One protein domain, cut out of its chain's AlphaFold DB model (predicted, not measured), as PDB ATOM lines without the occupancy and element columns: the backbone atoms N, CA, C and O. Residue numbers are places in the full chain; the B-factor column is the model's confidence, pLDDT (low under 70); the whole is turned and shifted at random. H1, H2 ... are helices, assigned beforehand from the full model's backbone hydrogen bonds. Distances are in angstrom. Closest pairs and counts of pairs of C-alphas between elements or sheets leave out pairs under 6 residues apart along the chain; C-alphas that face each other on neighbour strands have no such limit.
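What this domain is: This is residues 2 to 80 of the 92 residues of an uncharacterized protein of Proteobacteria bacterium SG_bin4 (UniProt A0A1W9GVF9). One long helix, H4, stands off by itself at the far end of a drawn-out link, facing across an open gap a looser group of three shorter helices, so that the chain traces a wide U. In that group H1 packs crosswise on H2, and H3 leads away from them towards the link. The printed part has 79 residues with four named helices, in the order H1, H2, H3, H4, and no named strand; the class is all helix. The whole is extended, with a radius of gyration of the C-alphas of 19.7 A, and its C-alphas span 53 by 35 by 18 A.

How they stand to each other: H4, residues 59 to 78, touches no helix. H3, residues 37 to 50, is apart from H4. H2, residues 19 to 28, is close to H3 but not clearly touching, with the C-alphas of Arg 28 and Leu 43 closest at 7.8 A; their lines are about perpendicular, at 78 degrees. H1, residues 8 to 15, touches H2, the closest C-alphas being those of Ala 12 and Lys 19, 5.2 A apart. Their lines too are about perpendicular, at 78 degrees. H1 is apart from H3 and H4, and H2 is apart from H4. Between H2 and H3, residues 30 to 31 pair antiparallel with residues 34 to 35. In H1, H2, H3 and H4 every O i to N i+4 pair is within hydrogen-bond range.

Where its parts are: H4 is 28.9 A long, from C-alpha 59 at (7.599, -11.174, 51.504) to C-alpha 78 at (-16.511, 4.589, 53.197). H3 is 20.2 A long, H2 14.5 A and H1 10.6 A, with C-alpha 8 at (-9.829, -18.155, 17.475).

The domain as a whole: The two C-alphas farthest apart, those of Arg 33 and Arg 78, are 54.7 A apart. Residues 48 to 56, 58 to 64 and 66 to 80 stand free. The printed part has no cut. The link from H1 to H2 is tight, and those from H2 to H3 and H3 to H4 are short. Mean pLDDT of the printed part is 87.2; residues 2 to 4 and 75 to 80 are under 70.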
ATOM      1  N   LYS A   2      -3.736 -21.919  12.775       60.56
ATOM      2  CA  LYS A   2      -4.572 -21.729  11.560       60.56
ATOM      3  C   LYS A   2      -4.671 -22.921  10.585       60.56
ATOM      4  O   LYS A   2      -5.577 -22.946   9.769       60.56
ATOM      5  N   LYS A   3      -3.759 -23.899  10.655       60.47
ATOM      6  CA  LYS A   3      -3.801 -25.098   9.797       60.47
ATOM      7  C   LYS A   3      -4.959 -26.051  10.122       60.47
ATOM      8  O   LYS A   3      -5.314 -26.838   9.264       60.47
ATOM      9  N   ALA A   4      -5.537 -25.967  11.322       68.06
ATOM     10  CA  ALA A   4      -6.654 -26.816  11.732       68.06
ATOM     11  C   ALA A   4      -8.023 -26.310  11.228       68.06
ATOM     12  O   ALA A   4      -9.041 -26.883  11.580       68.06
ATOM     13  N   GLY A   5      -8.077 -25.203  10.472       75.06
ATOM     14  CA  GLY A   5      -9.340 -24.598  10.017       75.06
ATOM     15  C   GLY A   5     -10.162 -23.911  11.117       75.06
ATOM     16  O   GLY A   5     -11.090 -23.172  10.809       75.06
ATOM     17  N   LEU A   6      -9.789 -24.091  12.387       81.44
ATOM     18  CA  LEU A   6     -10.461 -23.496  13.538       81.44
ATOM     19  C   LEU A   6     -10.185 -21.993  13.645       81.44
ATOM     20  O   LEU A   6      -9.042 -21.525  13.526       81.44
ATOM     21  N   ASN A   7     -11.243 -21.233  13.918       88.88
ATOM     22  CA  ASN A   7     -11.138 -19.822  14.262       88.88
ATOM     23  C   ASN A   7     -10.726 -19.642  15.740       88.88
ATOM     24  O   ASN A   7     -10.711 -20.582  16.532       88.88
ATOM     25  N   GLN A   8     -10.344 -18.421  16.124       89.19
ATOM     26  CA  GLN A   8      -9.829 -18.155  17.475       89.19
ATOM     27  C   GLN A   8     -10.864 -18.376  18.584       89.19
ATOM     28  O   GLN A   8     -10.458 -18.692  19.696       89.19
ATOM     29  N   THR A   9     -12.154 -18.190  18.296       92.94
ATOM     30  CA  THR A   9     -13.241 -18.417  19.257       92.94
ATOM     31  C   THR A   9     -13.399 -19.908  19.527       92.94
ATOM     32  O   THR A   9     -13.357 -20.310  20.675       92.94
ATOM     33  N   GLN A  10     -13.421 -20.737  18.481       92.25
ATOM     34  CA  GLN A  10     -13.509 -22.194  18.614       92.25
ATOM     35  C   GLN A  10     -12.337 -22.776  19.411       92.25
ATOM     36  O   GLN A  10     -12.529 -23.627  20.267       92.25
ATOM     37  N   ILE A  11     -11.121 -22.276  19.164       89.75
ATOM     38  CA  ILE A  11      -9.933 -22.663  19.938       89.75
ATOM     39  C   ILE A  11     -10.077 -22.245  21.408       89.75
ATOM     40  O   ILE A  11      -9.639 -22.960  22.301       89.75
ATOM     41  N   ALA A  12     -10.642 -21.063  21.660       93.69
ATOM     42  CA  ALA A  12     -10.897 -20.569  23.009       93.69
ATOM     43  C   ALA A  12     -11.898 -21.467  23.750       93.69
ATOM     44  O   ALA A  12     -11.615 -21.875  24.873       93.69
ATOM     45  N   ASP A  13     -12.995 -21.833  23.090       94.31
ATOM     46  CA  ASP A  13     -14.031 -22.707  23.642       94.31
ATOM     47  C   ASP A  13     -13.483 -24.115  23.934       94.31
ATOM     48  O   ASP A  13     -13.720 -24.656  25.010       94.31
ATOM     49  N   GLU A  14     -12.686 -24.686  23.022       92.56
ATOM     50  CA  GLU A  14     -12.063 -26.010  23.185       92.56
ATOM     51  C   GLU A  14     -11.057 -26.052  24.347       92.56
ATOM     52  O   GLU A  14     -10.978 -27.037  25.078       92.56
ATOM     53  N   VAL A  15     -10.284 -24.979  24.533       90.69
ATOM     54  CA  VAL A  15      -9.261 -24.881  25.589       90.69
ATOM     55  C   VAL A  15      -9.844 -24.357  26.912       90.69
ATOM     56  O   VAL A  15      -9.201 -24.474  27.955       90.69
ATOM     57  N   GLY A  16     -11.051 -23.786  26.899       94.81
ATOM     58  CA  GLY A  16     -11.692 -23.181  28.069       94.81
ATOM     59  C   GLY A  16     -11.075 -21.841  28.483       94.81
ATOM     60  O   GLY A  16     -10.941 -21.558  29.674       94.81
ATOM     61  N   VAL A  17     -10.652 -21.017  27.520       95.81
ATOM     62  CA  VAL A  17     -10.060 -19.688  27.763       95.81
ATOM     63  C   VAL A  17     -10.747 -18.616  26.930       95.81
ATOM     64  O   VAL A  17     -11.276 -18.893  25.864       95.81
ATOM     65  N   ASP A  18     -10.666 -17.354  27.345       96.25
ATOM     66  CA  ASP A  18     -11.248 -16.264  26.559       96.25
ATOM     67  C   ASP A  18     -10.561 -16.091  25.189       96.25
ATOM     68  O   ASP A  18      -9.331 -16.122  25.069       96.25
ATOM     69  N   LYS A  19     -11.335 -15.762  24.146       94.19
ATOM     70  CA  LYS A  19     -10.824 -15.376  22.811       94.19
ATOM     71  C   LYS A  19      -9.621 -14.406  22.838       94.19
ATOM     72  O   LYS A  19      -8.644 -14.652  22.119       94.19
ATOM     73  N   PRO A  20      -9.626 -13.291  23.608       95.69
ATOM     74  CA  PRO A  20      -8.465 -12.402  23.697       95.69
ATOM     75  C   PRO A  20      -7.196 -13.102  24.193       95.69
ATOM     76  O   PRO A  20      -6.105 -12.722  23.762       95.69
ATOM     77  N   THR A  21      -7.308 -14.124  25.042       94.69
ATOM     78  CA  THR A  21      -6.173 -14.927  25.516       94.69
ATOM     79  C   THR A  21      -5.520 -15.663  24.350       94.69
ATOM     80  O   THR A  21      -4.317 -15.504  24.130       94.69
ATOM     81  N   VAL A  22      -6.312 -16.349  23.519       91.88
ATOM     82  CA  VAL A  22      -5.826 -17.030  22.302       91.88
ATOM     83  C   VAL A  22      -5.200 -16.040  21.320       91.88
ATOM     84  O   VAL A  22      -4.124 -16.294  20.775       91.88
ATOM     85  N   SER A  23      -5.828 -14.879  21.107       92.19
ATOM     86  CA  SER A  23      -5.302 -13.856  20.195       92.19
ATOM     87  C   SER A  23      -3.948 -13.308  20.656       92.19
ATOM     88  O   SER A  23      -3.011 -13.213  19.859       92.19
ATOM     89  N   ARG A  24      -3.824 -12.960  21.943       93.12
ATOM     90  CA  ARG A  24      -2.571 -12.453  22.527       93.12
ATOM     91  C   ARG A  24      -1.471 -13.506  22.452       93.12
ATOM     92  O   ARG A  24      -0.358 -13.189  22.037       93.12
ATOM     93  N   GLU A  25      -1.786 -14.748  22.809       91.88
ATOM     94  CA  GLU A  25      -0.817 -15.841  22.793       91.88
ATOM     95  C   GLU A  25      -0.362 -16.169  21.370       91.88
ATOM     96  O   GLU A  25       0.834 -16.298  21.103       91.88
ATOM     97  N   SER A  26      -1.295 -16.185  20.416       88.38
ATOM     98  CA  SER A  26      -0.973 -16.350  19.002       88.38
ATOM     99  C   SER A  26      -0.052 -15.242  18.494       88.38
ATOM    100  O   SER A  26       0.878 -15.548  17.752       88.38
ATOM    101  N   GLY A  27      -0.262 -13.986  18.902       90.25
ATOM    102  CA  GLY A  27       0.616 -12.870  18.543       90.25
ATOM    103  C   GLY A  27       2.031 -13.019  19.105       90.25
ATOM    104  O   GLY A  27       3.003 -12.852  18.374       90.25
ATOM    105  N   ARG A  28       2.158 -13.400  20.380       90.81
ATOM    106  CA  ARG A  28       3.458 -13.576  21.057       90.81
ATOM    107  C   ARG A  28       4.261 -14.767  20.542       90.81
ATOM    108  O   ARG A  28       5.489 -14.750  20.623       90.81
ATOM    109  N   ASN A  29       3.580 -15.798  20.054       91.44
ATOM    110  CA  ASN A  29       4.189 -17.069  19.654       91.44
ATOM    111  C   ASN A  29       4.275 -17.253  18.134       91.44
ATOM    112  O   ASN A  29       4.655 -18.322  17.654       91.44
ATOM    113  N   LYS A  30       3.895 -16.235  17.358       89.12
ATOM    114  CA  LYS A  30       3.995 -16.255  15.901       89.12
ATOM    115  C   LYS A  30       5.425 -15.919  15.474       89.12
ATOM    116  O   LYS A  30       5.922 -14.832  15.747       89.12
ATOM    117  N   GLY A  31       6.054 -16.837  14.747       84.81
ATOM    118  CA  GLY A  31       7.312 -16.594  14.045       84.81
ATOM    119  C   GLY A  31       7.103 -15.868  12.709       84.81
ATOM    120  O   GLY A  31       5.980 -15.603  12.273       84.81
ATOM    121  N   ARG A  32       8.202 -15.577  12.000       83.44
ATOM    122  CA  ARG A  32       8.188 -14.770  10.756       83.44
ATOM    123  C   ARG A  32       7.331 -15.358   9.628       83.44
ATOM    124  O   ARG A  32       6.830 -14.612   8.798       83.44
ATOM    125  N   ARG A  33       7.149 -16.683   9.600       86.50
ATOM    126  CA  ARG A  33       6.359 -17.405   8.582       86.50
ATOM    127  C   ARG A  33       5.025 -17.943   9.114       86.50
ATOM    128  O   ARG A  33       4.374 -18.742   8.451       86.50
ATOM    129  N   GLY A  34       4.599 -17.502  10.299       85.31
ATOM    130  CA  GLY A  34       3.386 -17.989  10.950       85.31
ATOM    131  C   GLY A  34       3.679 -18.761  12.232       85.31
ATOM    132  O   GLY A  34       4.692 -18.547  12.891       85.31
ATOM    133  N   TRP A  35       2.743 -19.620  12.628       87.00
ATOM    134  CA  TRP A  35       2.839 -20.357  13.885       87.00
ATOM    135  C   TRP A  35       3.501 -21.720  13.674       87.00
ATOM    136  O   TRP A  35       2.992 -22.534  12.900       87.00
ATOM    137  N   HIS A  36       4.584 -21.976  14.407       88.56
ATOM    138  CA  HIS A  36       5.273 -23.264  14.471       88.56
ATOM    139  C   HIS A  36       5.538 -23.622  15.943       88.56
ATOM    140  O   HIS A  36       6.108 -22.786  16.645       88.56
ATOM    141  N   PRO A  37       5.183 -24.834  16.417       89.31
ATOM    142  CA  PRO A  37       5.307 -25.203  17.832       89.31
ATOM    143  C   PRO A  37       6.712 -24.991  18.409       89.31
ATOM    144  O   PRO A  37       6.860 -24.407  19.477       89.31
ATOM    145  N   LYS A  38       7.752 -25.389  17.665       92.25
ATOM    146  CA  LYS A  38       9.150 -25.225  18.085       92.25
ATOM    147  C   LYS A  38       9.531 -23.751  18.279       92.25
ATOM    148  O   LYS A  38      10.066 -23.393  19.319       92.25
ATOM    149  N   GLN A  39       9.168 -22.889  17.327       92.38
ATOM    150  CA  GLN A  39       9.430 -21.446  17.422       92.38
ATOM    151  C   GLN A  39       8.651 -20.798  18.567       92.38
ATOM    152  O   GLN A  39       9.176 -19.936  19.261       92.38
ATOM    153  N   ALA A  40       7.399 -21.210  18.782       92.38
ATOM    154  CA  ALA A  40       6.593 -20.726  19.898       92.38
ATOM    155  C   ALA A  40       7.270 -21.020  21.246       92.38
ATOM    156  O   ALA A  40       7.349 -20.137  22.102       92.38
ATOM    157  N   GLN A  41       7.795 -22.239  21.403       94.06
ATOM    158  CA  GLN A  41       8.536 -22.648  22.592       94.06
ATOM    159  C   GLN A  41       9.828 -21.837  22.761       94.06
ATOM    160  O   GLN A  41      10.049 -21.262  23.825       94.06
ATOM    161  N   GLU A  42      10.634 -21.715  21.704       95.25
ATOM    162  CA  GLU A  42      11.875 -20.928  21.713       95.25
ATOM    163  C   GLU A  42      11.617 -19.464  22.103       95.25
ATOM    164  O   GLU A  42      12.252 -18.946  23.019       95.25
ATOM    165  N   LEU A  43      10.612 -18.817  21.502       94.25
ATOM    166  CA  LEU A  43      10.213 -17.441  21.829       94.25
ATOM    167  C   LEU A  43       9.780 -17.292  23.295       94.25
ATOM    168  O   LEU A  43      10.075 -16.285  23.947       94.25
ATOM    169  N   ARG A  44       9.058 -18.282  23.829       93.69
ATOM    170  CA  ARG A  44       8.657 -18.314  25.238       93.69
ATOM    171  C   ARG A  44       9.874 -18.451  26.152       93.69
ATOM    172  O   ARG A  44       9.950 -17.745  27.159       93.69
ATOM    173  N   ASP A  45      10.821 -19.313  25.804       95.25
ATOM    174  CA  ASP A  45      12.033 -19.536  26.589       95.25
ATOM    175  C   ASP A  45      12.983 -18.338  26.538       95.25
ATOM    176  O   ASP A  45      13.537 -17.955  27.566       95.25
ATOM    177  N   GLU A  46      13.107 -17.669  25.392       94.69
ATOM    178  CA  GLU A  46      13.839 -16.406  25.265       94.69
ATOM    179  C   GLU A  46      13.256 -15.314  26.162       94.69
ATOM    180  O   GLU A  46      13.999 -14.647  26.886       94.69
ATOM    181  N   ARG A  47      11.928 -15.136  26.167       92.94
ATOM    182  CA  ARG A  47      11.274 -14.179  27.076       92.94
ATOM    183  C   ARG A  47      11.540 -14.530  28.532       92.94
ATOM    184  O   ARG A  47      11.851 -13.647  29.322       92.94
ATOM    185  N   ARG A  48      11.478 -15.818  28.881       92.69
ATOM    186  CA  ARG A  48      11.784 -16.281  30.237       92.69
ATOM    187  C   ARG A  48      13.221 -15.953  30.632       92.69
ATOM    188  O   ARG A  48      13.420 -15.415  31.715       92.69
ATOM    189  N   LYS A  49      14.194 -16.217  29.750       94.31
ATOM    190  CA  LYS A  49      15.618 -15.891  29.954       94.31
ATOM    191  C   LYS A  49      15.834 -14.394  30.181       94.31
ATOM    192  O   LYS A  49      16.557 -14.018  31.095       94.31
ATOM    193  N   LYS A  50      15.153 -13.539  29.412       92.56
ATOM    194  CA  LYS A  50      15.218 -12.073  29.575       92.56
ATOM    195  C   LYS A  50      14.672 -11.590  30.923       92.56
ATOM    196  O   LYS A  50      15.089 -10.543  31.401       92.56
ATOM    197  N   CYS A  51      13.772 -12.347  31.545       91.00
ATOM    198  CA  CYS A  51      13.161 -12.002  32.829       91.00
ATOM    199  C   CYS A  51      13.796 -12.713  34.036       91.00
ATOM    200  O   CYS A  51      13.245 -12.616  35.129       91.00
ATOM    201  N   VAL A  52      14.920 -13.425  33.882       89.19
ATOM    202  CA  VAL A  52      15.554 -14.160  35.000       89.19
ATOM    203  C   VAL A  52      15.953 -13.223  36.140       89.19
ATOM    204  O   VAL A  52      15.742 -13.553  37.300       89.19
ATOM    205  N   ASN A  53      16.438 -12.029  35.800       88.44
ATOM    206  CA  ASN A  53      16.868 -11.020  36.769       88.44
ATOM    207  C   ASN A  53      15.751 -10.023  37.125       88.44
ATOM    208  O   ASN A  53      16.025  -8.984  37.719       88.44
ATOM    209  N   ALA A  54      14.503 -10.285  36.719       89.25
ATOM    210  CA  ALA A  54      13.397  -9.393  37.042       89.25
ATOM    211  C   ALA A  54      13.189  -9.356  38.562       89.25
ATOM    212  O   ALA A  54      13.053 -10.405  39.201       89.25
ATOM    213  N   GLN A  55      13.148  -8.147  39.129       88.69
ATOM    214  CA  GLN A  55      12.896  -7.948  40.551       88.69
ATOM    215  C   GLN A  55      11.569  -8.608  40.933       88.69
ATOM    216  O   GLN A  55      10.536  -8.407  40.290       88.69
ATOM    217  N   ARG A  56      11.607  -9.421  41.988       89.00
ATOM    218  CA  ARG A  56      10.415 -10.002  42.601       89.00
ATOM    219  C   ARG A  56      10.153  -9.257  43.894       89.00
ATOM    220  O   ARG A  56      11.095  -8.981  44.629       89.00
ATOM    221  N   PHE A  57       8.884  -9.001  44.183       91.31
ATOM    222  CA  PHE A  57       8.506  -8.523  45.501       91.31
ATOM    223  C   PHE A  57       8.894  -9.562  46.555       91.31
ATOM    224  O   PHE A  57       8.548 -10.746  46.455       91.31
ATOM    225  N   SER A  58       9.626  -9.097  47.552       92.94
ATOM    226  CA  SER A  58       9.919  -9.780  48.796       92.94
ATOM    227  C   SER A  58       8.643  -9.996  49.617       92.94
ATOM    228  O   SER A  58       7.599  -9.376  49.393       92.94
ATOM    229  N   LEU A  59       8.711 -10.906  50.588       93.50
ATOM    230  CA  LEU A  59       7.599 -11.174  51.504       93.50
ATOM    231  C   LEU A  59       7.068  -9.922  52.233       93.50
ATOM    232  O   LEU A  59       5.844  -9.766  52.260       93.50
ATOM    233  N   PRO A  60       7.904  -9.017  52.790       94.81
ATOM    234  CA  PRO A  60       7.393  -7.802  53.424       94.81
ATOM    235  C   PRO A  60       6.716  -6.854  52.425       94.81
ATOM    236  O   PRO A  60       5.663  -6.304  52.742       94.81
ATOM    237  N   GLU A  61       7.234  -6.723  51.200       95.50
ATOM    238  CA  GLU A  61       6.577  -5.931  50.147       95.50
ATOM    239  C   GLU A  61       5.190  -6.498  49.811       95.50
ATOM    240  O   GLU A  61       4.217  -5.751  49.710       95.50
ATOM    241  N   TRP A  62       5.054  -7.825  49.718       96.25
ATOM    242  CA  TRP A  62       3.751  -8.466  49.522       96.25
ATOM    243  C   TRP A  62       2.784  -8.235  50.682       96.25
ATOM    244  O   TRP A  62       1.583  -8.074  50.447       96.25
ATOM    245  N   ALA A  63       3.274  -8.248  51.922       95.12
ATOM    246  CA  ALA A  63       2.451  -7.962  53.092       95.12
ATOM    247  C   ALA A  63       1.919  -6.522  53.048       95.12
ATOM    248  O   ALA A  63       0.725  -6.303  53.265       95.12
ATOM    249  N   GLU A  64       2.768  -5.566  52.672       95.31
ATOM    250  CA  GLU A  64       2.377  -4.163  52.560       95.31
ATOM    251  C   GLU A  64       1.391  -3.926  51.408       95.31
ATOM    252  O   GLU A  64       0.358  -3.288  51.605       95.31
ATOM    253  N   ILE A  65       1.620  -4.528  50.235       94.38
ATOM    254  CA  ILE A  65       0.673  -4.471  49.107       94.38
ATOM    255  C   ILE A  65      -0.710  -4.985  49.534       94.38
ATOM    256  O   ILE A  65      -1.725  -4.348  49.250       94.38
ATOM    257  N   LYS A  66      -0.774  -6.114  50.254       95.31
ATOM    258  CA  LYS A  66      -2.045  -6.666  50.755       95.31
ATOM    259  C   LYS A  66      -2.731  -5.717  51.739       95.31
ATOM    260  O   LYS A  66      -3.947  -5.535  51.650       95.31
ATOM    261  N   ARG A  67      -1.971  -5.098  52.648       95.06
ATOM    262  CA  ARG A  67      -2.484  -4.103  53.602       95.06
ATOM    263  C   ARG A  67      -3.090  -2.900  52.874       95.06
ATOM    264  O   ARG A  67      -4.207  -2.500  53.193       95.06
ATOM    265  N   LEU A  68      -2.389  -2.369  51.870       94.00
ATOM    266  CA  LEU A  68      -2.834  -1.221  51.075       94.00
ATOM    267  C   LEU A  68      -4.080  -1.530  50.241       94.00
ATOM    268  O   LEU A  68      -5.008  -0.723  50.216       94.00
ATOM    269  N   ILE A  69      -4.135  -2.701  49.597       93.69
ATOM    270  CA  ILE A  69      -5.322  -3.144  48.851       93.69
ATOM    271  C   ILE A  69      -6.536  -3.186  49.783       93.69
ATOM    272  O   ILE A  69      -7.572  -2.605  49.462       93.69
ATOM    273  N   ARG A  70      -6.399  -3.805  50.964       91.38
ATOM    274  CA  ARG A  70      -7.469  -3.870  51.968       91.38
ATOM    275  C   ARG A  70      -7.932  -2.478  52.403       91.38
ATOM    276  O   ARG A  70      -9.129  -2.207  52.368       91.38
ATOM    277  N   LEU A  71      -6.997  -1.586  52.736       90.62
ATOM    278  CA  LEU A  71      -7.312  -0.211  53.126       90.62
ATOM    279  C   LEU A  71      -8.059   0.540  52.017       90.62
ATOM    280  O   LEU A  71      -9.028   1.231  52.309       90.62
ATOM    281  N   ASN A  72      -7.640   0.386  50.758       87.69
ATOM    282  CA  ASN A  72      -8.293   1.019  49.614       87.69
ATOM    283  C   ASN A  72      -9.730   0.512  49.420       87.69
ATOM    284  O   ASN A  72     -10.638   1.293  49.153       87.69
ATOM    285  N   HIS A  73      -9.967  -0.791  49.583       79.50
ATOM    286  CA  HIS A  73     -11.330  -1.319  49.559       79.50
ATOM    287  C   HIS A  73     -12.180  -0.730  50.695       79.50
ATOM    288  O   HIS A  73     -13.312  -0.329  50.442       79.50
ATOM    289  N   GLU A  74     -11.630  -0.603  51.905       71.44
ATOM    290  CA  GLU A  74     -12.319  -0.040  53.077       71.44
ATOM    291  C   GLU A  74     -12.544   1.483  53.008       71.44
ATOM    292  O   GLU A  74     -13.484   1.999  53.614       71.44
ATOM    293  N   SER A  75     -11.686   2.236  52.318       62.94
ATOM    294  CA  SER A  75     -11.874   3.673  52.089       62.94
ATOM    295  C   SER A  75     -12.836   3.934  50.930       62.94
ATOM    296  O   SER A  75     -13.660   4.841  51.007       62.94
ATOM    297  N   ARG A  76     -12.821   3.091  49.891       57.56
ATOM    298  CA  ARG A  76     -13.776   3.158  48.777       57.56
ATOM    299  C   ARG A  76     -15.200   2.786  49.207       57.56
ATOM    300  O   ARG A  76     -16.144   3.390  48.710       57.56
ATOM    301  N   THR A  77     -15.363   1.859  50.156       55.47
ATOM    302  CA  THR A  77     -16.671   1.572  50.778       55.47
ATOM    303  C   THR A  77     -17.122   2.664  51.747       55.47
ATOM    304  O   THR A  77     -18.322   2.864  51.892       55.47
ATOM    305  N   ARG A  78     -16.195   3.415  52.361       53.22
ATOM    306  CA  ARG A  78     -16.511   4.589  53.197       53.22
ATOM    307  C   ARG A  78     -16.920   5.834  52.399       53.22
ATOM    308  O   ARG A  78     -17.632   6.670  52.942       53.22
ATOM    309  N   ILE A  79     -16.481   5.969  51.144       51.56
ATOM    310  CA  ILE A  79     -16.791   7.123  50.274       51.56
ATOM    311  C   ILE A  79     -18.056   6.892  49.422       51.56
ATOM    312  O   ILE A  79     -18.539   7.831  48.802       51.56
ATOM    313  N   LEU A  80     -18.649   5.687  49.412       45.91
ATOM    314  CA  LEU A  80     -20.015   5.507  48.904       45.91
ATOM    315  C   LEU A  80     -20.973   6.219  49.873       45.91
ATOM    316  O   LEU A  80     -21.173   5.734  50.990       45.91
TER     317      LEU A  80